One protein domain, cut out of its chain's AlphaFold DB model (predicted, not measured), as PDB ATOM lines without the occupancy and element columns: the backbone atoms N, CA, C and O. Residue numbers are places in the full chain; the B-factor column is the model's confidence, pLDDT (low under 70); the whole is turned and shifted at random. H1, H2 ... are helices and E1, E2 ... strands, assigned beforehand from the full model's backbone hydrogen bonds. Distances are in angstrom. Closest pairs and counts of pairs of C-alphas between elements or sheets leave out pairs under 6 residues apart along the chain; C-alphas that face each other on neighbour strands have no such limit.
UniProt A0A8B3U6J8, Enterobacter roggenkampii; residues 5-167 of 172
ATOM      1  N   ALA A   5     -16.842 -30.478 -36.080       93.69
ATOM      2  CA  ALA A   5     -18.041 -30.212 -35.289       93.69
ATOM      3  C   ALA A   5     -17.781 -30.248 -33.771       93.69
ATOM      4  O   ALA A   5     -18.446 -29.534 -33.027       93.69
ATOM      5  N   GLU A   6     -16.799 -31.031 -33.317       93.06
ATOM      6  CA  GLU A   6     -16.392 -31.117 -31.909       93.06
ATOM      7  C   GLU A   6     -15.500 -29.942 -31.483       93.06
ATOM      8  O   GLU A   6     -15.341 -29.671 -30.293       93.06
ATOM      9  N   LEU A   7     -14.903 -29.238 -32.449       94.06
ATOM     10  CA  LEU A   7     -14.022 -28.095 -32.202       94.06
ATOM     11  C   LEU A   7     -14.789 -26.772 -32.084       94.06
ATOM     12  O   LEU A   7     -14.253 -25.803 -31.546       94.06
ATOM     13  N   ILE A   8     -16.036 -26.726 -32.560       95.44
ATOM     14  CA  ILE A   8     -16.863 -25.517 -32.600       95.44
ATOM     15  C   ILE A   8     -17.909 -25.562 -31.479       95.44
ATOM     16  O   ILE A   8     -18.970 -26.172 -31.606       95.44
ATOM     17  N   ASP A   9     -17.643 -24.837 -30.397       91.25
ATOM     18  CA  ASP A   9     -18.603 -24.562 -29.331       91.25
ATOM     19  C   ASP A   9     -19.314 -23.222 -29.576       91.25
ATOM     20  O   ASP A   9     -18.720 -22.149 -29.462       91.25
ATOM     21  N   LYS A  10     -20.611 -23.278 -29.904       87.81
ATOM     22  CA  LYS A  10     -21.451 -22.088 -30.135       87.81
ATOM     23  C   LYS A  10     -21.950 -21.428 -28.849       87.81
ATOM     24  O   LYS A  10     -22.350 -20.268 -28.884       87.81
ATOM     25  N   LYS A  11     -21.998 -22.159 -27.731       88.44
ATOM     26  CA  LYS A  11     -22.598 -21.684 -26.472       88.44
ATOM     27  C   LYS A  11     -21.551 -21.084 -25.548       88.44
ATOM     28  O   LYS A  11     -21.806 -20.072 -24.908       88.44
ATOM     29  N   ARG A  12     -20.385 -21.719 -25.477       86.94
ATOM     30  CA  ARG A  12     -19.276 -21.356 -24.592       86.94
ATOM     31  C   ARG A  12     -18.072 -20.855 -25.383       86.94
ATOM     32  O   ARG A  12     -16.943 -21.014 -24.942       86.94
ATOM     33  N   SER A  13     -18.316 -20.275 -26.561       92.94
ATOM     34  CA  SER A  13     -17.251 -19.693 -27.373       92.94
ATOM     35  C   SER A  13     -16.496 -18.636 -26.568       92.94
ATOM     36  O   SER A  13     -17.120 -17.704 -26.043       92.94
ATOM     37  N   GLY A  14     -15.166 -18.738 -26.550       89.38
ATOM     38  CA  GLY A  14     -14.263 -17.743 -25.972       89.38
ATOM     39  C   GLY A  14     -14.389 -16.368 -26.637       89.38
ATOM     40  O   GLY A  14     -13.936 -15.367 -26.086       89.38
ATOM     41  N   TRP A  15     -15.080 -16.289 -27.780       93.81
ATOM     42  CA  TRP A  15     -15.363 -15.040 -28.480       93.81
ATOM     43  C   TRP A  15     -16.147 -14.034 -27.639       93.81
ATOM     44  O   TRP A  15     -15.977 -12.829 -27.806       93.81
ATOM     45  N   HIS A  16     -17.004 -14.502 -26.726       90.56
ATOM     46  CA  HIS A  16     -17.732 -13.609 -25.823       90.56
ATOM     47  C   HIS A  16     -16.762 -12.803 -24.954       90.56
ATOM     48  O   HIS A  16     -16.864 -11.578 -24.917       90.56
ATOM     49  N   SER A  17     -15.778 -13.477 -24.353       85.50
ATOM     50  CA  SER A  17     -14.735 -12.840 -23.548       85.50
ATOM     51  C   SER A  17     -13.854 -11.922 -24.390       85.50
ATOM     52  O   SER A  17     -13.612 -10.786 -24.000       85.50
ATOM     53  N   VAL A  18     -13.441 -12.365 -25.585       87.38
ATOM     54  CA  VAL A  18     -12.611 -11.543 -26.485       87.38
ATOM     55  C   VAL A  18     -13.326 -10.251 -26.879       87.38
ATOM     56  O   VAL A  18     -12.728  -9.182 -26.819       87.38
ATOM     57  N   LYS A  19     -14.617 -10.314 -27.232       90.38
ATOM     58  CA  LYS A  19     -15.407  -9.113 -27.540       90.38
ATOM     59  C   LYS A  19     -15.482  -8.152 -26.360       90.38
ATOM     60  O   LYS A  19     -15.327  -6.955 -26.570       90.38
ATOM     61  N   GLN A  20     -15.705  -8.669 -25.154       86.19
ATOM     62  CA  GLN A  20     -15.745  -7.845 -23.949       86.19
ATOM     63  C   GLN A  20     -14.401  -7.139 -23.725       86.19
ATOM     64  O   GLN A  20     -14.363  -5.925 -23.567       86.19
ATOM     65  N   TRP A  21     -13.291  -7.873 -23.810       86.12
ATOM     66  CA  TRP A  21     -11.950  -7.305 -23.663       86.12
ATOM     67  C   TRP A  21     -11.632  -6.231 -24.702       86.12
ATOM     68  O   TRP A  21     -11.028  -5.217 -24.369       86.12
ATOM     69  N   LEU A  22     -12.050  -6.432 -25.956       84.81
ATOM     70  CA  LEU A  22     -11.895  -5.422 -27.002       84.81
ATOM     71  C   LEU A  22     -12.717  -4.164 -26.687       84.81
ATOM     72  O   LEU A  22     -12.201  -3.062 -26.815       84.81
ATOM     73  N   GLN A  23     -13.959  -4.314 -26.220       87.00
ATOM     74  CA  GLN A  23     -14.820  -3.184 -25.844       87.00
ATOM     75  C   GLN A  23     -14.282  -2.385 -24.649       87.00
ATOM     76  O   GLN A  23     -14.479  -1.174 -24.583       87.00
ATOM     77  N   GLU A  24     -13.607  -3.052 -23.713       84.19
ATOM     78  CA  GLU A  24     -12.981  -2.436 -22.537       84.19
ATOM     79  C   GLU A  24     -11.581  -1.865 -22.836       84.19
ATOM     80  O   GLU A  24     -11.012  -1.133 -22.020       84.19
ATOM     81  N   ALA A  25     -11.001  -2.179 -23.999       78.62
ATOM     82  CA  ALA A  25      -9.665  -1.735 -24.360       78.62
ATOM     83  C   ALA A  25      -9.618  -0.220 -24.608       78.62
ATOM     84  O   ALA A  25     -10.437   0.357 -25.315       78.62
ATOM     85  N   SER A  26      -8.587   0.432 -24.067       80.88
ATOM     86  CA  SER A  26      -8.337   1.863 -24.298       80.88
ATOM     87  C   SER A  26      -7.631   2.153 -25.628       80.88
ATOM     88  O   SER A  26      -7.584   3.301 -26.061       80.88
ATOM     89  N   ASN A  27      -7.030   1.130 -26.236       81.94
ATOM     90  CA  ASN A  27      -6.304   1.238 -27.497       81.94
ATOM     91  C   ASN A  27      -7.256   1.068 -28.677       81.94
ATOM     92  O   ASN A  27      -8.263   0.365 -28.582       81.94
ATOM     93  N   SER A  28      -6.905   1.671 -29.809       87.00
ATOM     94  CA  SER A  28      -7.668   1.472 -31.040       87.00
ATOM     95  C   SER A  28      -7.504   0.036 -31.536       87.00
ATOM     96  O   SER A  28      -6.408  -0.525 -31.477       87.00
ATOM     97  N   TYR A  29      -8.586  -0.559 -32.032       92.00
ATOM     98  CA  TYR A  29      -8.546  -1.895 -32.608       92.00
ATOM     99  C   TYR A  29      -9.420  -2.000 -33.854       92.00
ATOM    100  O   TYR A  29     -10.420  -1.301 -34.009       92.00
ATOM    101  N   GLU A  30      -9.052  -2.929 -34.726       96.00
ATOM    102  CA  GLU A  30      -9.820  -3.315 -35.896       96.00
ATOM    103  C   GLU A  30      -9.878  -4.841 -35.981       96.00
ATOM    104  O   GLU A  30      -8.850  -5.520 -35.991       96.00
ATOM    105  N   VAL A  31     -11.092  -5.386 -36.055       97.06
ATOM    106  CA  VAL A  31     -11.313  -6.818 -36.283       97.06
ATOM    107  C   VAL A  31     -11.455  -7.050 -37.782       97.06
ATOM    108  O   VAL A  31     -12.384  -6.543 -38.411       97.06
ATOM    109  N   LEU A  32     -10.533  -7.817 -38.360       97.31
ATOM    110  CA  LEU A  32     -10.551  -8.128 -39.785       97.31
ATOM    111  C   LEU A  32     -11.624  -9.186 -40.093       97.31
ATOM    112  O   LEU A  32     -11.771 -10.141 -39.320       97.31
ATOM    113  N   PRO A  33     -12.344  -9.072 -41.227       96.94
ATOM    114  CA  PRO A  33     -13.325 -10.070 -41.641       96.94
ATOM    115  C   PRO A  33     -12.726 -11.477 -41.731       96.94
ATOM    116  O   PRO A  33     -11.625 -11.660 -42.249       96.94
ATOM    117  N   CYS A  34     -13.468 -12.466 -41.234       95.69
ATOM    118  CA  CYS A  34     -13.061 -13.868 -41.231       95.69
ATOM    119  C   CYS A  34     -13.162 -14.519 -42.615       95.69
ATOM    120  O   CYS A  34     -14.162 -14.352 -43.321       95.69
ATOM    121  N   ASN A  35     -12.175 -15.351 -42.950       93.19
ATOM    122  CA  ASN A  35     -12.308 -16.358 -43.992       93.19
ATOM    123  C   ASN A  35     -12.738 -17.689 -43.359       93.19
ATOM    124  O   ASN A  35     -11.907 -18.466 -42.896       93.19
ATOM    125  N   LEU A  36     -14.041 -17.984 -43.385       93.38
ATOM    126  CA  LEU A  36     -14.594 -19.181 -42.739       93.38
ATOM    127  C   LEU A  36     -14.016 -20.505 -43.261       93.38
ATOM    128  O   LEU A  36     -13.960 -21.477 -42.509       93.38
ATOM    129  N   ALA A  37     -13.612 -20.578 -44.532       94.12
ATOM    130  CA  ALA A  37     -13.010 -21.794 -45.075       94.12
ATOM    131  C   ALA A  37     -11.630 -22.036 -44.449       94.12
ATOM    132  O   ALA A  37     -11.365 -23.134 -43.958       94.12
ATOM    133  N   GLN A  38     -10.802 -20.989 -44.389       92.25
ATOM    134  CA  GLN A  38      -9.487 -21.057 -43.754       92.25
ATOM    135  C   GLN A  38      -9.603 -21.268 -42.242       92.25
ATOM    136  O   GLN A  38      -8.927 -22.122 -41.689       92.25
ATOM    137  N   ALA A  39     -10.533 -20.580 -41.583       94.25
ATOM    138  CA  ALA A  39     -10.806 -20.717 -40.156       94.25
ATOM    139  C   ALA A  39     -11.114 -22.168 -39.737       94.25
ATOM    140  O   ALA A  39     -10.626 -22.667 -38.723       94.25
ATOM    141  N   ARG A  40     -11.925 -22.872 -40.539       94.62
ATOM    142  CA  ARG A  40     -12.249 -24.290 -40.322       94.62
ATOM    143  C   ARG A  40     -11.043 -25.197 -40.549       94.62
ATOM    144  O   ARG A  40     -10.857 -26.142 -39.785       94.62
ATOM    145  N   ALA A  41     -10.247 -24.914 -41.579       91.81
ATOM    146  CA  ALA A  41      -9.013 -25.642 -41.851       91.81
ATOM    147  C   ALA A  41      -8.001 -25.466 -40.708       91.81
ATOM    148  O   ALA A  41      -7.484 -26.461 -40.208       91.81
ATOM    149  N   ASP A  42      -7.808 -24.236 -40.229       90.81
ATOM    150  CA  ASP A  42      -6.897 -23.890 -39.135       90.81
ATOM    151  C   ASP A  42      -7.304 -24.573 -37.822       90.81
ATOM    152  O   ASP A  42      -6.470 -25.213 -37.181       90.81
ATOM    153  N   LEU A  43      -8.588 -24.513 -37.439       91.56
ATOM    154  CA  LEU A  43      -9.112 -25.228 -36.265       91.56
ATOM    155  C   LEU A  43      -8.812 -26.725 -36.335       91.56
ATOM    156  O   LEU A  43      -8.321 -27.306 -35.367       91.56
ATOM    157  N   HIS A  44      -9.110 -27.347 -37.477       90.94
ATOM    158  CA  HIS A  44      -8.929 -28.780 -37.661       90.94
ATOM    159  C   HIS A  44      -7.445 -29.171 -37.700       90.94
ATOM    160  O   HIS A  44      -7.064 -30.157 -37.078       90.94
ATOM    161  N   GLN A  45      -6.592 -28.391 -38.366       88.19
ATOM    162  CA  GLN A  45      -5.149 -28.631 -38.414       88.19
ATOM    163  C   GLN A  45      -4.503 -28.498 -37.035       88.19
ATOM    164  O   GLN A  45      -3.669 -29.322 -36.670       88.19
ATOM    165  N   LEU A  46      -4.867 -27.463 -36.278       87.88
ATOM    166  CA  LEU A  46      -4.269 -27.175 -34.972       87.88
ATOM    167  C   LEU A  46      -4.929 -27.954 -33.832       87.88
ATOM    168  O   LEU A  46      -4.404 -27.975 -32.720       87.88
ATOM    169  N   GLN A  47      -6.086 -28.570 -34.093       89.88
ATOM    170  CA  GLN A  47      -6.909 -29.256 -33.100       89.88
ATOM    171  C   GLN A  47      -7.208 -28.367 -31.878       89.88
ATOM    172  O   GLN A  47      -7.283 -28.861 -30.752       89.88
ATOM    173  N   ILE A  48      -7.405 -27.062 -32.086       88.50
ATOM    174  CA  ILE A  48      -7.849 -26.109 -31.054       88.50
ATOM    175  C   ILE A  48      -9.373 -25.945 -31.110       88.50
ATOM    176  O   ILE A  48      -9.998 -26.271 -32.115       88.50
ATOM    177  N   THR A  49      -9.992 -25.479 -30.025       92.00
ATOM    178  CA  THR A  49     -11.455 -25.350 -29.924       92.00
ATOM    179  C   THR A  49     -11.867 -23.886 -29.816       92.00
ATOM    180  O   THR A  49     -11.159 -23.086 -29.207       92.00
ATOM    181  N   THR A  50     -13.053 -23.528 -30.314       94.44
ATOM    182  CA  THR A  50     -13.604 -22.167 -30.149       94.44
ATOM    183  C   THR A  50     -13.986 -21.847 -28.704       94.44
ATOM    184  O   THR A  50     -14.329 -20.710 -28.405       94.44
ATOM    185  N   PHE A  51     -13.913 -22.819 -27.788       90.56
ATOM    186  CA  PHE A  51     -14.021 -22.581 -26.348       90.56
ATOM    187  C   PHE A  51     -12.879 -21.692 -25.829       90.56
ATOM    188  O   PHE A  51     -13.104 -20.861 -24.953       90.56
ATOM    189  N   SER A  52     -11.662 -21.829 -26.372       88.19
ATOM    190  CA  SER A  52     -10.539 -20.974 -25.976       88.19
ATOM    191  C   SER A  52     -10.571 -19.627 -26.710       88.19
ATOM    192  O   SER A  52     -11.040 -19.565 -27.851       88.19
ATOM    193  N   PRO A  53     -10.032 -18.544 -26.114       89.69
ATOM    194  CA  PRO A  53      -9.886 -17.262 -26.801       89.69
ATOM    195  C   PRO A  53      -9.123 -17.387 -28.123       89.69
ATOM    196  O   PRO A  53      -9.557 -16.848 -29.136       89.69
ATOM    197  N   LEU A  54      -8.033 -18.161 -28.144       89.00
ATOM    198  CA  LEU A  54      -7.229 -18.369 -29.348       89.00
ATOM    199  C   LEU A  54      -8.013 -19.056 -30.477       89.00
ATOM    200  O   LEU A  54      -8.000 -18.587 -31.615       89.00
ATOM    201  N   GLY A  55      -8.719 -20.149 -30.171       91.75
ATOM    202  CA  GLY A  55      -9.529 -20.847 -31.169       91.75
ATOM    203  C   GLY A  55     -10.720 -20.009 -31.630       91.75
ATOM    204  O   GLY A  55     -11.071 -20.039 -32.806       91.75
ATOM    205  N   ALA A  56     -11.298 -19.202 -30.738       94.12
ATOM    206  CA  ALA A  56     -12.336 -18.242 -31.089       94.12
ATOM    207  C   ALA A  56     -11.822 -17.139 -32.029       94.12
ATOM    208  O   ALA A  56     -12.469 -16.860 -33.031       94.12
ATOM    209  N   ILE A  57     -10.652 -16.546 -31.765       94.31
ATOM    210  CA  ILE A  57     -10.047 -15.527 -32.642       94.31
ATOM    211  C   ILE A  57      -9.764 -16.108 -34.031       94.31
ATOM    212  O   ILE A  57     -10.099 -15.475 -35.033       94.31
ATOM    213  N   SER A  58      -9.205 -17.320 -34.089       93.31
ATOM    214  CA  SER A  58      -8.984 -18.042 -35.348       93.31
ATOM    215  C   SER A  58     -10.289 -18.272 -36.113       93.31
ATOM    216  O   SER A  58     -10.341 -18.071 -37.325       93.31
ATOM    217  N   TYR A  59     -11.366 -18.629 -35.406       95.69
ATOM    218  CA  TYR A  59     -12.643 -18.958 -36.031       95.69
ATOM    219  C   TYR A  59     -13.473 -17.751 -36.477       95.69
ATOM    220  O   TYR A  59     -14.159 -17.805 -37.497       95.69
ATOM    221  N   GLU A  60     -13.441 -16.672 -35.703       96.44
ATOM    222  CA  GLU A  60     -14.368 -15.542 -35.836       96.44
ATOM    223  C   GLU A  60     -13.755 -14.367 -36.606       96.44
ATOM    224  O   GLU A  60     -14.475 -13.457 -37.018       96.44
ATOM    225  N   THR A  61     -12.434 -14.360 -36.822       96.56
ATOM    226  CA  THR A  61     -11.720 -13.200 -37.378       96.56
ATOM    227  C   THR A  61     -10.703 -13.594 -38.445       96.56
ATOM    228  O   THR A  61     -10.170 -14.704 -38.446       96.56
ATOM    229  N   GLY A  62     -10.381 -12.663 -39.344       95.69
ATOM    230  CA  GLY A  62      -9.177 -12.733 -40.186       95.69
ATOM    231  C   GLY A  62      -7.904 -12.330 -39.428       95.69
ATOM    232  O   GLY A  62      -6.800 -12.436 -39.954       95.69
ATOM    233  N   GLY A  63      -8.065 -11.868 -38.188       95.19
ATOM    234  CA  GLY A  63      -7.052 -11.302 -37.312       95.19
ATOM    235  C   GLY A  63      -7.531 -10.002 -36.671       95.19
ATOM    236  O   GLY A  63      -8.569  -9.448 -37.047       95.19
ATOM    237  N   ILE A  64      -6.774  -9.513 -35.697       95.12
ATOM    238  CA  ILE A  64      -7.081  -8.281 -34.967       95.12
ATOM    239  C   ILE A  64      -5.872  -7.356 -35.062       95.12
ATOM    240  O   ILE A  64      -4.756  -7.739 -34.713       95.12
ATOM    241  N   LEU A  65      -6.098  -6.136 -35.539       94.50
ATOM    242  CA  LEU A  65      -5.091  -5.083 -35.588       94.50
ATOM    243  C   LEU A  65      -5.292  -4.167 -34.386       94.50
ATOM    244  O   LEU A  65      -6.390  -3.661 -34.185       94.50
ATOM    245  N   ILE A  66      -4.243  -3.942 -33.607       88.12
ATOM    246  CA  ILE A  66      -4.233  -3.016 -32.472       88.12
ATOM    247  C   ILE A  66      -3.315  -1.846 -32.814       88.12
ATOM    248  O   ILE A  66      -2.254  -2.052 -33.412       88.12
ATOM    249  N   ASP A  67      -3.721  -0.631 -32.454       88.69
ATOM    250  CA  ASP A  67      -2.965   0.607 -32.672       88.69
ATOM    251  C   ASP A  67      -2.482   0.748 -34.117       88.69
ATOM    252  O   ASP A  67      -1.289   0.795 -34.412       88.69
ATOM    253  N   ASN A  68      -3.450   0.772 -35.039       89.00
ATOM    254  CA  ASN A  68      -3.229   0.855 -36.488       89.00
ATOM    255  C   ASN A  68      -2.311  -0.255 -37.041       89.00
ATOM    256  O   ASN A  68      -1.597  -0.055 -38.023       89.00
ATOM    257  N   GLY A  69      -2.339  -1.438 -36.419       89.62
ATOM    258  CA  GLY A  69      -1.537  -2.591 -36.827       89.62
ATOM    259  C   GLY A  69      -0.127  -2.606 -36.242       89.62
ATOM    260  O   GLY A  69       0.717  -3.344 -36.754       89.62
ATOM    261  N   TRP A  70       0.132  -1.830 -35.182       87.81
ATOM    262  CA  TRP A  70       1.361  -1.952 -34.403       87.81
ATOM    263  C   TRP A  70       1.498  -3.349 -33.800       87.81
ATOM    264  O   TRP A  70       2.565  -3.942 -33.901       87.81
ATOM    265  N   LEU A  71       0.414  -3.883 -33.228       88.88
ATOM    266  CA  LEU A  71       0.302  -5.282 -32.817       88.88
ATOM    267  C   LEU A  71      -0.760  -5.969 -33.682       88.88
ATOM    268  O   LEU A  71      -1.843  -5.427 -33.913       88.88
ATOM    269  N   ARG A  72      -0.438  -7.162 -34.177       93.06
ATOM    270  CA  ARG A  72      -1.244  -7.907 -35.146       93.06
ATOM    271  C   ARG A  72      -1.468  -9.310 -34.614       93.06
ATOM    272  O   ARG A  72      -0.550 -10.121 -34.604       93.06
ATOM    273  N   ILE A  73      -2.680  -9.585 -34.150       93.38
ATOM    274  CA  ILE A  73      -3.074 -10.889 -33.610       93.38
ATOM    275  C   ILE A  73      -3.618 -11.739 -34.751       93.38
ATOM    276  O   ILE A  73      -4.480 -11.288 -35.510       93.38
ATOM    277  N   LEU A  74      -3.101 -12.957 -34.883       93.62
ATOM    278  CA  LEU A  74      -3.407 -13.838 -36.001       93.62
ATOM    279  C   LEU A  74      -4.776 -14.499 -35.823       93.62
ATOM    280  O   LEU A  74      -5.095 -15.038 -34.764       93.62
ATOM    281  N   GLY A  75      -5.570 -14.469 -36.892       94.31
ATOM    282  CA  GLY A  75      -6.820 -15.217 -37.019       94.31
ATOM    283  C   GLY A  75      -6.744 -16.193 -38.193       94.31
ATOM    284  O   GLY A  75      -5.692 -16.771 -38.466       94.31
ATOM    285  N   SER A  76      -7.841 -16.312 -38.938       93.88
ATOM    286  CA  SER A  76      -7.924 -17.100 -40.182       93.88
ATOM    287  C   SER A  76      -7.188 -16.489 -41.385       93.88
ATOM    288  O   SER A  76      -7.174 -17.077 -42.463       93.88
ATOM    289  N   GLY A  77      -6.564 -15.320 -41.221       91.25
ATOM    290  CA  GLY A  77      -5.885 -14.587 -42.287       91.25
ATOM    291  C   GLY A  77      -6.806 -13.636 -43.060       91.25
ATOM    292  O   GLY A  77      -8.021 -13.811 -43.149       91.25
ATOM    293  N   HIS A  78      -6.207 -12.592 -43.629       95.06
ATOM    294  CA  HIS A  78      -6.874 -11.533 -44.388       95.06
ATOM    295  C   HIS A  78      -5.896 -10.911 -45.401       95.06
ATOM    296  O   HIS A  78      -4.686 -10.997 -45.232       95.06
ATOM    297  N   THR A  79      -6.362 -10.197 -46.428       93.44
ATOM    298  CA  THR A  79      -5.460  -9.549 -47.413       93.44
ATOM    299  C   THR A  79      -4.483  -8.545 -46.786       93.44
ATOM    300  O   THR A  79      -3.370  -8.374 -47.271       93.44
ATOM    301  N   ARG A  80      -4.882  -7.916 -45.673       92.94
ATOM    302  CA  ARG A  80      -4.043  -7.014 -44.853       92.94
ATOM    303  C   ARG A  80      -3.216  -7.719 -43.768       92.94
ATOM    304  O   ARG A  80      -2.362  -7.088 -43.157       92.94
ATOM    305  N   LEU A  81      -3.474  -9.001 -43.523       90.50
ATOM    306  CA  LEU A  81      -2.749  -9.845 -42.575       90.50
ATOM    307  C   LEU A  81      -2.733 -11.268 -43.137       90.50
ATOM    308  O   LEU A  81      -3.536 -12.114 -42.756       90.50
ATOM    309  N   SER A  82      -1.871 -11.501 -44.126       84.50
ATOM    310  CA  SER A  82      -1.883 -12.742 -44.917       84.50
ATOM    311  C   SER A  82      -1.467 -13.980 -44.121       84.50
ATOM    312  O   SER A  82      -1.711 -15.103 -44.553       84.50
ATOM    313  N   ARG A  83      -0.848 -13.775 -42.956       85.75
ATOM    314  CA  ARG A  83      -0.486 -14.822 -42.003       85.75
ATOM    315  C   ARG A  83      -1.744 -15.313 -41.290       85.75
ATOM    316  O   ARG A  83      -2.440 -14.513 -40.668       85.75
ATOM    317  N   SER A  84      -2.003 -16.615 -41.345       84.38
ATOM    318  CA  SER A  84      -3.011 -17.262 -40.502       84.38
ATOM    319  C   SER A  84      -2.354 -17.950 -39.311       84.38
ATOM    320  O   SER A  84      -1.140 -18.188 -39.309       84.38
ATOM    321  N   LEU A  85      -3.153 -18.305 -38.313       82.94
ATOM    322  CA  LEU A  85      -2.665 -18.980 -37.118       82.94
ATOM    323  C   LEU A  85      -1.949 -20.303 -37.450       82.94
ATOM    324  O   LEU A  85      -0.912 -20.608 -36.871       82.94
ATOM    325  N   ALA A  86      -2.458 -21.064 -38.424       83.19
ATOM    326  CA  ALA A  86      -1.864 -22.345 -38.814       83.19
ATOM    327  C   ALA A  86      -0.702 -22.229 -39.819       83.19
ATOM    328  O   ALA A  86      -0.000 -23.210 -40.061       83.19
ATOM    329  N   SER A  87      -0.472 -21.048 -40.406       79.19
ATOM    330  CA  SER A  87       0.457 -20.884 -41.537       79.19
ATOM    331  C   SER A  87       1.933 -21.153 -41.209       79.19
ATOM    332  O   SER A  87       2.708 -21.455 -42.112       79.19
ATOM    333  N   TRP A  88       2.320 -21.080 -39.932       72.50
ATOM    334  CA  TRP A  88       3.696 -21.300 -39.457       72.50
ATOM    335  C   TRP A  88       3.869 -22.596 -38.659       72.50
ATOM    336  O   TRP A  88       4.956 -22.873 -38.155       72.50
ATOM    337  N   THR A  89       2.817 -23.404 -38.539       70.00
ATOM    338  CA  THR A  89       2.839 -24.630 -37.739       70.00
ATOM    339  C   THR A  89       2.768 -25.835 -38.662       70.00
ATOM    340  O   THR A  89       1.854 -25.957 -39.478       70.00
ATOM    341  N   GLN A  90       3.729 -26.753 -38.528       64.50
ATOM    342  CA  GLN A  90       3.637 -28.055 -39.190       64.50
ATOM    343  C   GLN A  90       2.352 -28.767 -38.746       64.50
ATOM    344  O   GLN A  90       1.894 -28.581 -37.619       64.50
ATOM    345  N   LEU A  91       1.751 -29.557 -39.640       60.94
ATOM    346  CA  LEU A  91       0.537 -30.323 -39.346       60.94
ATOM    347  C   LEU A  91       0.680 -31.071 -38.017       60.94
ATOM    348  O   LEU A  91       1.597 -31.874 -37.842       60.94
ATOM    349  N   VAL A  92      -0.245 -30.809 -37.094       62.47
ATOM    350  CA  VAL A  92      -0.314 -31.528 -35.827       62.47
ATOM    351  C   VAL A  92      -0.716 -32.968 -36.146       62.47
ATOM    352  O   VAL A  92      -1.798 -33.221 -36.678       62.47
ATOM    353  N   THR A  93       0.172 -33.927 -35.887       58.16
ATOM    354  CA  THR A  93      -0.119 -35.349 -36.100       58.16
ATOM    355  C   THR A  93      -0.935 -35.906 -34.932       58.16
ATOM    356  O   THR A  93      -0.947 -35.362 -33.825       58.16
ATOM    357  N   ALA A  94      -1.659 -37.004 -35.167       55.41
ATOM    358  CA  ALA A  94      -2.481 -37.621 -34.134       55.41
ATOM    359  C   ALA A  94      -1.628 -38.023 -32.916       55.41
ATOM    360  O   ALA A  94      -0.780 -38.905 -33.009       55.41
ATOM    361  N   GLY A  95      -1.887 -37.387 -31.770       54.47
ATOM    362  CA  GLY A  95      -1.185 -37.646 -30.509       54.47
ATOM    363  C   GLY A  95      -0.039 -36.681 -30.196       54.47
ATOM    364  O   GLY A  95       0.519 -36.769 -29.106       54.47
ATOM    365  N   GLN A  96       0.287 -35.743 -31.090       58.06
ATOM    366  CA  GLN A  96       1.231 -34.659 -30.813       58.06
ATOM    367  C   GLN A  96       0.475 -33.339 -30.631       58.06
ATOM    368  O   GLN A  96      -0.564 -33.123 -31.245       58.06
ATOM    369  N   THR A  97       0.968 -32.461 -29.761       68.06
ATOM    370  CA  THR A  97       0.576 -31.045 -29.719       68.06
ATOM    371  C   THR A  97       1.516 -30.246 -30.622       68.06
ATOM    372  O   THR A  97       2.611 -30.712 -30.939       68.06
ATOM    373  N   PHE A  98       1.119 -29.045 -31.057       77.81
ATOM    374  CA  PHE A  98       2.076 -28.129 -31.690       77.81
ATOM    375  C   PHE A  98       3.244 -27.859 -30.727       77.81
ATOM    376  O   PHE A  98       3.040 -27.831 -29.518       77.81
ATOM    377  N   GLN A  99       4.458 -27.679 -31.248       84.06
ATOM    378  CA  GLN A  99       5.658 -27.411 -30.438       84.06
ATOM    379  C   GLN A  99       5.743 -25.939 -30.006       84.06
ATOM    380  O   GLN A  99       6.006 -25.617 -28.846       84.06
ATOM    381  N   ALA A 100       5.408 -25.050 -30.935       85.75
ATOM    382  CA  ALA A 100       5.143 -23.641 -30.723       85.75
ATOM    383  C   ALA A 100       4.109 -23.186 -31.761       85.75
ATOM    384  O   ALA A 100       4.043 -23.725 -32.870       85.75
ATOM    385  N   LEU A 101       3.288 -22.207 -31.400       87.38
ATOM    386  CA  LEU A 101       2.261 -21.662 -32.283       87.38
ATOM    387  C   LEU A 101       2.385 -20.149 -32.326       87.38
ATOM    388  O   LEU A 101       2.185 -19.496 -31.308       87.38
ATOM    389  N   LEU A 102       2.704 -19.592 -33.491       89.69
ATOM    390  CA  LEU A 102       2.732 -18.146 -33.670       89.69
ATOM    391  C   LEU A 102       1.308 -17.594 -33.533       89.69
ATOM    392  O   LEU A 102       0.410 -18.046 -34.231       89.69
ATOM    393  N   ILE A 103       1.105 -16.627 -32.642       90.06
ATOM    394  CA  ILE A 103      -0.217 -16.074 -32.307       90.06
ATOM    395  C   ILE A 103      -0.344 -14.586 -32.631       90.06
ATOM    396  O   ILE A 103      -1.455 -14.096 -32.831       90.06
ATOM    397  N   ALA A 104       0.769 -13.856 -32.679       91.44
ATOM    398  CA  ALA A 104       0.793 -12.444 -33.022       91.44
ATOM    399  C   ALA A 104       2.195 -12.007 -33.453       91.44
ATOM    400  O   ALA A 104       3.180 -12.720 -33.258       91.44
ATOM    401  N   ASP A 105       2.286 -10.801 -33.984       90.81
ATOM    402  CA  ASP A 105       3.544 -10.129 -34.280       90.81
ATOM    403  C   ASP A 105       3.365  -8.607 -34.218       90.81
ATOM    404  O   ASP A 105       2.236  -8.104 -34.216       90.81
ATOM    405  N   ASP A 106       4.470  -7.871 -34.179       88.25
ATOM    406  CA  ASP A 106       4.457  -6.414 -34.100       88.25
ATOM    407  C   ASP A 106       5.204  -5.727 -35.250       88.25
ATOM    408  O   ASP A 106       5.966  -6.330 -36.012       88.25
ATOM    409  N   ALA A 107       4.960  -4.427 -35.400       89.25
ATOM    410  CA  ALA A 107       5.576  -3.593 -36.425       89.25
ATOM    411  C   ALA A 107       7.103  -3.449 -36.276       89.25
ATOM    412  O   ALA A 107       7.756  -3.064 -37.244       89.25
ATOM    413  N   SER A 108       7.677  -3.776 -35.113       86.44
ATOM    414  CA  SER A 108       9.128  -3.761 -34.889       86.44
ATOM    415  C   SER A 108       9.839  -5.042 -35.339       86.44
ATOM    416  O   SER A 108      11.067  -5.098 -35.318       86.44
ATOM    417  N   GLY A 109       9.085  -6.045 -35.798       85.50
ATOM    418  CA  GLY A 109       9.616  -7.337 -36.239       85.50
ATOM    419  C   GLY A 109       9.654  -8.392 -35.136       85.50
ATOM    420  O   GLY A 109      10.271  -9.439 -35.323       85.50
ATOM    421  N   GLY A 110       9.009  -8.130 -33.999       87.50
ATOM    422  CA  GLY A 110       8.855  -9.094 -32.925       87.50
ATOM    423  C   GLY A 110       7.709 -10.076 -33.174       87.50
ATOM    424  O   GLY A 110       6.711  -9.742 -33.818       87.50
ATOM    425  N   PHE A 111       7.846 -11.292 -32.647       89.69
ATOM    426  CA  PHE A 111       6.855 -12.364 -32.782       89.69
ATOM    427  C   PHE A 111       6.396 -12.863 -31.417       89.69
ATOM    428  O   PHE A 111       7.193 -12.956 -30.489       89.69
ATOM    429  N   PHE A 112       5.129 -13.242 -31.306       89.69
ATOM    430  CA  PHE A 112       4.558 -13.843 -30.106       89.69
ATOM    431  C   PHE A 112       4.100 -15.258 -30.415       89.69
ATOM    432  O   PHE A 112       3.338 -15.465 -31.360       89.69
ATOM    433  N   ALA A 113       4.527 -16.220 -29.605       89.19
ATOM    434  CA  ALA A 113       4.167 -17.617 -29.777       89.19
ATOM    435  C   ALA A 113       3.652 -18.242 -28.479       89.19
ATOM    436  O   ALA A 113       4.169 -17.979 -27.394       89.19
ATOM    437  N   LEU A 114       2.639 -19.093 -28.606       86.44
ATOM    438  CA  LEU A 114       2.177 -19.987 -27.558       86.44
ATOM    439  C   LEU A 114       3.110 -21.201 -27.492       86.44
ATOM    440  O   LEU A 114       3.296 -21.904 -28.488       86.44
ATOM    441  N   ASN A 115       3.681 -21.448 -26.320       86.62
ATOM    442  CA  ASN A 115       4.597 -22.549 -26.076       86.62
ATOM    443  C   ASN A 115       3.837 -23.874 -25.959       86.62
ATOM    444  O   ASN A 115       3.027 -24.060 -25.050       86.62
ATOM    445  N   GLY A 116       4.132 -24.813 -26.850       83.38
ATOM    446  CA  GLY A 116       3.654 -26.191 -26.777       83.38
ATOM    447  C   GLY A 116       4.741 -27.199 -26.382       83.38
ATOM    448  O   GLY A 116       4.497 -28.401 -26.438       83.38
ATOM    449  N   GLY A 117       5.917 -26.717 -25.959       84.62
ATOM    450  CA  GLY A 117       7.012 -27.528 -25.418       84.62
ATOM    451  C   GLY A 117       8.408 -27.158 -25.927       84.62
ATOM    452  O   GLY A 117       9.386 -27.646 -25.370       84.62
ATOM    453  N   GLU A 118       8.520 -26.309 -26.952       85.75
ATOM    454  CA  GLU A 118       9.808 -25.974 -27.588       85.75
ATOM    455  C   GLU A 118      10.479 -24.717 -27.016       85.75
ATOM    456  O   GLU A 118      11.704 -24.630 -26.994       85.75
ATOM    457  N   LEU A 119       9.702 -23.750 -26.514       84.62
ATOM    458  CA  LEU A 119      10.229 -22.436 -26.110       84.62
ATOM    459  C   LEU A 119      10.673 -22.399 -24.641       84.62
ATOM    460  O   LEU A 119      11.502 -21.578 -24.252       84.62
ATOM    461  N   GLY A 120      10.134 -23.302 -23.823       84.50
ATOM    462  CA  GLY A 120      10.443 -23.416 -22.403       84.50
ATOM    463  C   GLY A 120       9.611 -24.487 -21.702       84.50
ATOM    464  O   GLY A 120       8.857 -25.228 -22.332       84.50
ATOM    465  N   LYS A 121       9.763 -24.594 -20.377       83.50
ATOM    466  CA  LYS A 121       9.153 -25.677 -19.575       83.50
ATOM    467  C   LYS A 121       7.673 -25.453 -19.249       83.50
ATOM    468  O   LYS A 121       6.982 -26.397 -18.876       83.50
ATOM    469  N   ASP A 122       7.194 -24.221 -19.348       84.88
ATOM    470  CA  ASP A 122       5.817 -23.817 -19.075       84.88
ATOM    471  C   ASP A 122       4.942 -23.994 -20.323       84.88
ATOM    472  O   ASP A 122       4.825 -23.119 -21.185       84.88
ATOM    473  N   LEU A 123       4.318 -25.167 -20.427       82.19
ATOM    474  CA  LEU A 123       3.333 -25.433 -21.470       82.19
ATOM    475  C   LEU A 123       2.179 -24.432 -21.386       82.19
ATOM    476  O   LEU A 123       1.625 -24.177 -20.316       82.19
ATOM    477  N   GLY A 124       1.815 -23.878 -22.537       78.00
ATOM    478  CA  GLY A 124       0.806 -22.840 -22.651       78.00
ATOM    479  C   GLY A 124       1.297 -21.446 -22.262       78.00
ATOM    480  O   GLY A 124       0.487 -20.534 -22.292       78.00
ATOM    481  N   GLY A 125       2.571 -21.238 -21.918       81.75
ATOM    482  CA  GLY A 125       3.130 -19.894 -21.741       81.75
ATOM    483  C   GLY A 125       3.239 -19.141 -23.067       81.75
ATOM    484  O   GLY A 125       3.379 -19.758 -24.124       81.75
ATOM    485  N   ILE A 126       3.191 -17.808 -23.039       84.19
ATOM    486  CA  ILE A 126       3.451 -17.001 -24.241       84.19
ATOM    487  C   ILE A 126       4.870 -16.480 -24.204       84.19
ATOM    488  O   ILE A 126       5.325 -15.947 -23.193       84.19
ATOM    489  N   TYR A 127       5.545 -16.580 -25.336       88.19
ATOM    490  CA  TYR A 127       6.911 -16.135 -25.525       88.19
ATOM    491  C   TYR A 127       6.966 -15.049 -26.586       88.19
ATOM    492  O   TYR A 127       6.214 -15.078 -27.559       88.19
ATOM    493  N   TYR A 128       7.877 -14.107 -26.392       87.94
ATOM    494  CA  TYR A 128       8.215 -13.076 -27.353       87.94
ATOM    495  C   TYR A 128       9.590 -13.348 -27.956       87.94
ATOM    496  O   TYR A 128      10.559 -13.544 -27.222       87.94
ATOM    497  N   PHE A 129       9.676 -13.326 -29.278       88.31
ATOM    498  CA  PHE A 129      10.932 -13.318 -30.008       88.31
ATOM    499  C   PHE A 129      11.401 -11.879 -30.198       88.31
ATOM    500  O   PHE A 129      10.758 -11.103 -30.910       88.31
ATOM    501  N   ALA A 130      12.517 -11.533 -29.560       84.00
ATOM    502  CA  ALA A 130      13.073 -10.190 -29.620       84.00
ATOM    503  C   ALA A 130      13.955 -10.023 -30.872       84.00
ATOM    504  O   ALA A 130      14.929 -10.762 -31.016       84.00
ATOM    505  N   PRO A 131      13.641  -9.087 -31.791       80.69
ATOM    506  CA  PRO A 131      14.358  -8.962 -33.063       80.69
ATOM    507  C   PRO A 131      15.792  -8.440 -32.900       80.69
ATOM    508  O   PRO A 131      16.615  -8.614 -33.792       80.69
ATOM    509  N   ASP A 132      16.097  -7.808 -31.769       83.19
ATOM    510  CA  ASP A 132      17.416  -7.290 -31.416       83.19
ATOM    511  C   ASP A 132      18.352  -8.375 -30.869       83.19
ATOM    512  O   ASP A 132      19.538  -8.374 -31.197       83.19
ATOM    513  N   THR A 133      17.839  -9.306 -30.059       85.75
ATOM    514  CA  THR A 133      18.648 -10.394 -29.481       85.75
ATOM    515  C   THR A 133      18.523 -11.714 -30.233       85.75
ATOM    516  O   THR A 133      19.359 -12.587 -30.040       85.75
ATOM    517  N   LEU A 134      17.504 -11.865 -31.086       87.06
ATOM    518  CA  LEU A 134      17.150 -13.108 -31.780       87.06
ATOM    519  C   LEU A 134      16.884 -14.281 -30.819       87.06
ATOM    520  O   LEU A 134      17.191 -15.434 -31.114       87.06
ATOM    521  N   GLU A 135      16.295 -13.980 -29.661       87.38
ATOM    522  CA  GLU A 135      16.004 -14.958 -28.611       87.38
ATOM    523  C   GLU A 135      14.521 -14.951 -28.241       87.38
ATOM    524  O   GLU A 135      13.883 -13.896 -28.170       87.38
ATOM    525  N   TRP A 136      13.998 -16.136 -27.923       87.38
ATOM    526  CA  TRP A 136      12.697 -16.291 -27.282       87.38
ATOM    527  C   TRP A 136      12.792 -15.973 -25.794       87.38
ATOM    528  O   TRP A 136      13.651 -16.490 -25.080       87.38
ATOM    529  N   ARG A 137      11.878 -15.139 -25.307       84.75
ATOM    530  CA  ARG A 137      11.792 -14.733 -23.904       84.75
ATOM    531  C   ARG A 137      10.376 -14.945 -23.412       84.75
ATOM    532  O   ARG A 137       9.433 -14.576 -24.109       84.75
ATOM    533  N   ALA A 138      10.224 -15.508 -22.215       81.44
ATOM    534  CA  ALA A 138       8.917 -15.601 -21.575       81.44
ATOM    535  C   ALA A 138       8.294 -14.197 -21.532       81.44
ATOM    536  O   ALA A 138       8.904 -13.241 -21.040       81.44
ATOM    537  N   SER A 139       7.120 -14.057 -22.142       65.50
ATOM    538  CA  SER A 139       6.450 -12.769 -22.240       65.50
ATOM    539  C   SER A 139       5.823 -12.393 -20.896       65.50
ATOM    540  O   SER A 139       5.516 -13.236 -20.055       65.50
ATOM    541  N   ILE A 140       5.658 -11.092 -20.675       59.03
ATOM    542  CA  ILE A 140       4.986 -10.556 -19.486       59.03
ATOM    543  C   ILE A 140       3.491 -10.961 -19.496       59.03
ATOM    544  O   ILE A 140       2.906 -11.082 -20.576       59.03
ATOM    545  N   PRO A 141       2.825 -11.090 -18.327       52.66
ATOM    546  CA  PRO A 141       1.503 -11.718 -18.179       52.66
ATOM    547  C   PRO A 141       0.374 -11.160 -19.057       52.66
ATOM    548  O   PRO A 141      -0.635 -11.820 -19.263       52.66
ATOM    549  N   THR A 142       0.495  -9.945 -19.584       48.59
ATOM    550  CA  THR A 142      -0.613  -9.286 -20.289       48.59
ATOM    551  C   THR A 142      -0.999  -9.967 -21.598       48.59
ATOM    552  O   THR A 142      -2.182 -10.063 -21.903       48.59
ATOM    553  N   ILE A 143      -0.036 -10.473 -22.370       49.47
ATOM    554  CA  ILE A 143      -0.362 -11.211 -23.601       49.47
ATOM    555  C   ILE A 143      -0.912 -12.597 -23.230       49.47
ATOM    556  O   ILE A 143      -1.827 -13.098 -23.881       49.47
ATOM    557  N   GLN A 144      -0.431 -13.168 -22.118       46.47
ATOM    558  CA  GLN A 144      -0.891 -14.443 -21.559       46.47
ATOM    559  C   GLN A 144      -2.395 -14.433 -21.248       46.47
ATOM    560  O   GLN A 144      -3.108 -15.384 -21.579       46.47
ATOM    561  N   VAL A 145      -2.893 -13.323 -20.693       46.19
ATOM    562  CA  VAL A 145      -4.322 -13.118 -20.407       46.19
ATOM    563  C   VAL A 145      -5.157 -13.140 -21.693       46.19
ATOM    564  O   VAL A 145      -6.202 -13.789 -21.721       46.19
ATOM    565  N   PHE A 146      -4.686 -12.504 -22.773       48.84
ATOM    566  CA  PHE A 146      -5.448 -12.384 -24.022       48.84
ATOM    567  C   PHE A 146      -5.603 -13.717 -24.772       48.84
ATOM    568  O   PHE A 146      -6.661 -13.983 -25.342       48.84
ATOM    569  N   CYS A 147      -4.582 -14.581 -24.773       46.34
ATOM    570  CA  CYS A 147      -4.618 -15.801 -25.591       46.34
ATOM    571  C   CYS A 147      -5.043 -17.071 -24.834       46.34
ATOM    572  O   CYS A 147      -5.538 -17.998 -25.477       46.34
ATOM    573  N   ILE A 148      -4.877 -17.142 -23.503       48.88
ATOM    574  CA  ILE A 148      -5.050 -18.399 -22.732       48.88
ATOM    575  C   ILE A 148      -6.157 -18.312 -21.668       48.88
ATOM    576  O   ILE A 148      -6.641 -19.342 -21.201       48.88
ATOM    577  N   GLY A 149      -6.629 -17.111 -21.318       45.88
ATOM    578  CA  GLY A 149      -7.819 -16.945 -20.475       45.88
ATOM    579  C   GLY A 149      -7.650 -17.325 -18.999       45.88
ATOM    580  O   GLY A 149      -8.639 -17.666 -18.356       45.88
ATOM    581  N   HIS A 150      -6.439 -17.257 -18.435       35.75
ATOM    582  CA  HIS A 150      -6.249 -17.306 -16.981       35.75
ATOM    583  C   HIS A 150      -5.952 -15.907 -16.421       35.75
ATOM    584  O   HIS A 150      -5.047 -15.228 -16.894       35.75
ATOM    585  N   PHE A 151      -6.710 -15.546 -15.382       33.62
ATOM    586  CA  PHE A 151      -6.651 -14.323 -14.571       33.62
ATOM    587  C   PHE A 151      -7.131 -13.021 -15.229       33.62
ATOM    588  O   PHE A 151      -6.416 -12.298 -15.918       33.62
ATOM    589  N   ALA A 152      -8.383 -12.694 -14.906       32.34
ATOM    590  CA  ALA A 152      -8.958 -11.364 -15.003       32.34
ATOM    591  C   ALA A 152      -8.343 -10.467 -13.921       32.34
ATOM    592  O   ALA A 152      -8.926 -10.314 -12.863       32.34
ATOM    593  N   GLU A 153      -7.136  -9.960 -14.152       29.41
ATOM    594  CA  GLU A 153      -6.562  -8.786 -13.478       29.41
ATOM    595  C   GLU A 153      -5.171  -8.552 -14.080       29.41
ATOM    596  O   GLU A 153      -4.183  -9.012 -13.537       29.41
ATOM    597  N   ILE A 154      -5.107  -7.944 -15.268       32.09
ATOM    598  CA  ILE A 154      -4.041  -7.051 -15.771       32.09
ATOM    599  C   ILE A 154      -4.571  -6.542 -17.121       32.09
ATOM    600  O   ILE A 154      -4.299  -7.091 -18.185       32.09
ATOM    601  N   TRP A 155      -5.369  -5.479 -17.064       28.27
ATOM    602  CA  TRP A 155      -5.675  -4.629 -18.214       28.27
ATOM    603  C   TRP A 155      -5.191  -3.210 -17.902       28.27
ATOM    604  O   TRP A 155      -5.162  -2.809 -16.743       28.27
ATOM    605  N   ILE A 156      -4.787  -2.486 -18.955       31.09
ATOM    606  CA  ILE A 156      -4.346  -1.071 -19.032       31.09
ATOM    607  C   ILE A 156      -2.827  -0.800 -19.130       31.09
ATOM    608  O   ILE A 156      -2.455   0.125 -19.850       31.09
ATOM    609  N   TYR A 157      -1.910  -1.598 -18.566       31.11
ATOM    610  CA  TYR A 157      -0.485  -1.178 -18.549       31.11
ATOM    611  C   TYR A 157       0.416  -1.630 -19.718       31.11
ATOM    612  O   TYR A 157       1.409  -0.962 -20.014       31.11
ATOM    613  N   SER A 158       0.112  -2.721 -20.421       38.25
ATOM    614  CA  SER A 158       1.181  -3.440 -21.145       38.25
ATOM    615  C   SER A 158       1.261  -3.255 -22.662       38.25
ATOM    616  O   SER A 158       2.340  -3.444 -23.216       38.25
ATOM    617  N   ILE A 159       0.208  -2.793 -23.344       37.66
ATOM    618  CA  ILE A 159       0.340  -2.406 -24.767       37.66
ATOM    619  C   ILE A 159       1.082  -1.058 -24.884       37.66
ATOM    620  O   ILE A 159       1.947  -0.902 -25.745       37.66
ATOM    621  N   LYS A 160       0.893  -0.140 -23.919       32.94
ATOM    622  CA  LYS A 160       1.722   1.073 -23.787       32.94
ATOM    623  C   LYS A 160       3.183   0.770 -23.429       32.94
ATOM    624  O   LYS A 160       4.072   1.445 -23.940       32.94
ATOM    625  N   MET A 161       3.463  -0.242 -22.596       39.69
ATOM    626  CA  MET A 161       4.854  -0.624 -22.297       39.69
ATOM    627  C   MET A 161       5.597  -1.178 -23.518       39.69
ATOM    628  O   MET A 161       6.802  -0.952 -23.625       39.69
ATOM    629  N   TYR A 162       4.912  -1.870 -24.435       40.81
ATOM    630  CA  TYR A 162       5.562  -2.421 -25.626       40.81
ATOM    631  C   TYR A 162       5.941  -1.343 -26.640       40.81
ATOM    632  O   TYR A 162       7.095  -1.271 -27.059       40.81
ATOM    633  N   ALA A 163       5.017  -0.428 -26.946       38.62
ATOM    634  CA  ALA A 163       5.318   0.738 -27.777       38.62
ATOM    635  C   ALA A 163       6.382   1.657 -27.133       38.62
ATOM    636  O   ALA A 163       7.176   2.283 -27.833       38.62
ATOM    637  N   GLY A 164       6.449   1.700 -25.796       36.38
ATOM    638  CA  GLY A 164       7.428   2.498 -25.055       36.38
ATOM    639  C   GLY A 164       8.856   1.936 -25.040       36.38
ATOM    640  O   GLY A 164       9.806   2.717 -25.033       36.38
ATOM    641  N   ARG A 165       9.053   0.608 -25.059       37.91
ATOM    642  CA  ARG A 165      10.405   0.012 -24.979       37.91
ATOM    643  C   ARG A 165      11.159  -0.008 -26.305       37.91
ATOM    644  O   ARG A 165      12.381   0.086 -26.280       37.91
ATOM    645  N   VAL A 166      10.462  -0.059 -27.439       42.41
ATOM    646  CA  VAL A 166      11.105  -0.058 -28.771       42.41
ATOM    647  C   VAL A 166      11.286   1.369 -29.332       42.41
ATOM    648  O   VAL A 166      11.898   1.562 -30.377       42.41
ATOM    649  N   GLY A 167      10.805   2.397 -28.616       35.56
ATOM    650  CA  GLY A 167      10.739   3.783 -29.099       35.56
ATOM    651  C   GLY A 167      11.218   4.875 -28.134       35.56
ATOM    652  O   GLY A 167      10.993   6.051 -28.407       35.56
TER     653      GLY A 167
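This is residues 5 to 167 of the 172 residues of a protein of Enterobacter roggenkampii (UniProt A0A8B3U6J8). One strongly twisted sheet of seven strands has two short helices, H3 and H4, packed over one face and running across its strands. Off the sheet, H2 packs on H3 as the other half of a helical hairpin; H1 also packs on H3, while H1 and H5 only graze the sheet. The printed part has 163 residues, with five named helices and seven named strands in the order H1 E1 H2 H3 E2 E3 E4 E5 E6 E7 H4 H5; the sheet's order is E1 E2 E3 E4 E5 E6 E7, antiparallel throughout. The class is mixed, helices and strands, with 78 residues, under half, in named elements. The whole is compact, with a radius of gyration of the C-alphas of 14.8 A and spans of 44 by 33 by 32 A.

H1, residues 15 to 24, begins at C-alpha 15 at (-15.363, -15.040, -28.480) and is 14.1 A long from first to last C-alpha. E1 is residues 29 to 32, and H2, residues 36 to 46, is the longest helix by residues, at 15.2 A. H3 is residues 53 to 60, 10.2 A. E2 is residues 63 to 66 and E3 residues 71 to 74. E4, residues 100 to 106, is the longest strand, 17.6 A, and begins at C-alpha 100 at (5.143, -23.641, -30.723). E5 is residues 111 to 115, 12.4 A; E6 is residues 126 to 130, 13.0 A; E7 is residues 135 to 138. H4 is residues 141 to 148, 10.4 A, and H5, residues 158 to 165, 10.6 A, ends at C-alpha 165 at (10.405, 0.012, -24.979).

The edge strands are E1 and E7. E1 is antiparallel to E2, with N 30 and O 65 2.8 A apart, within hydrogen-bond range. From E2 to E7 runs a meander, each strand the antiparallel neighbour of the one before and each such pair a hairpin. Within hydrogen-bond range are N 64 and O 73, 2.9 A, and N 73 and O 64, 2.8 A, between E2 and E3; N 72 and O 105, 2.8 A, between E3 and E4; N 103 and O 112, 2.8 A, between E4 and E5; N 127 and O 113, 2.8 A, between E5 and E6; and N 128 and O 137, 2.8 A, between E6 and E7. H3 and H4 on one face of the sheet make two layers, helices over strands. H3, at a height over the sheet of 8.4 A, is only just over E3, on which 3 of its 8 C-alphas fall, and runs across the strands at 66 degrees to E3 on the local plane. H4, at a height of 8.9 A, is only just over E5 and E6, with 3 C-alphas on each, and runs only just across the strands, at 62 degrees to E5 on the local plane. H3 is the hub, touching three helices. It touches H4 at a steep tilt of 52 degrees, the same way, the closest C-alphas being those of Leu 54 and Cys 147, 5.2 A. It touches H1 about perpendicular, at 81 degrees, the closest C-alphas being those of Trp 15 and Ala 56, 5.1 A. H2 and H3 touch as a helical hairpin, opposite ways at a shallow tilt of 33 degrees, only just short of steep; their closest C-alphas are those of Ala 39 and Tyr 59, 4.8 A. H2 is not on the sheet. H1 only grazes it with residues 19 to 23, and H5 with residues 159 to 163. H4 and H5 are close but not clearly touching, the closest C-alphas being those of Thr 142 and Ser 158, 6.2 A. Every O i to N i+4 pair is within hydrogen-bond range in H1, H2, H3 and H5, and 3 of 4 in H4.

The C-alphas farthest apart, those of Ala 5 and Gly 167, are 45.0 A apart. The printed part has no cut. The one long link, E3 to E4, is residues 75 to 99. The mean pLDDT of the printed part is 78.9; residues 90 to 97 and 139 to 167 are under 70, with means of 48 in H4 and 38 in H5.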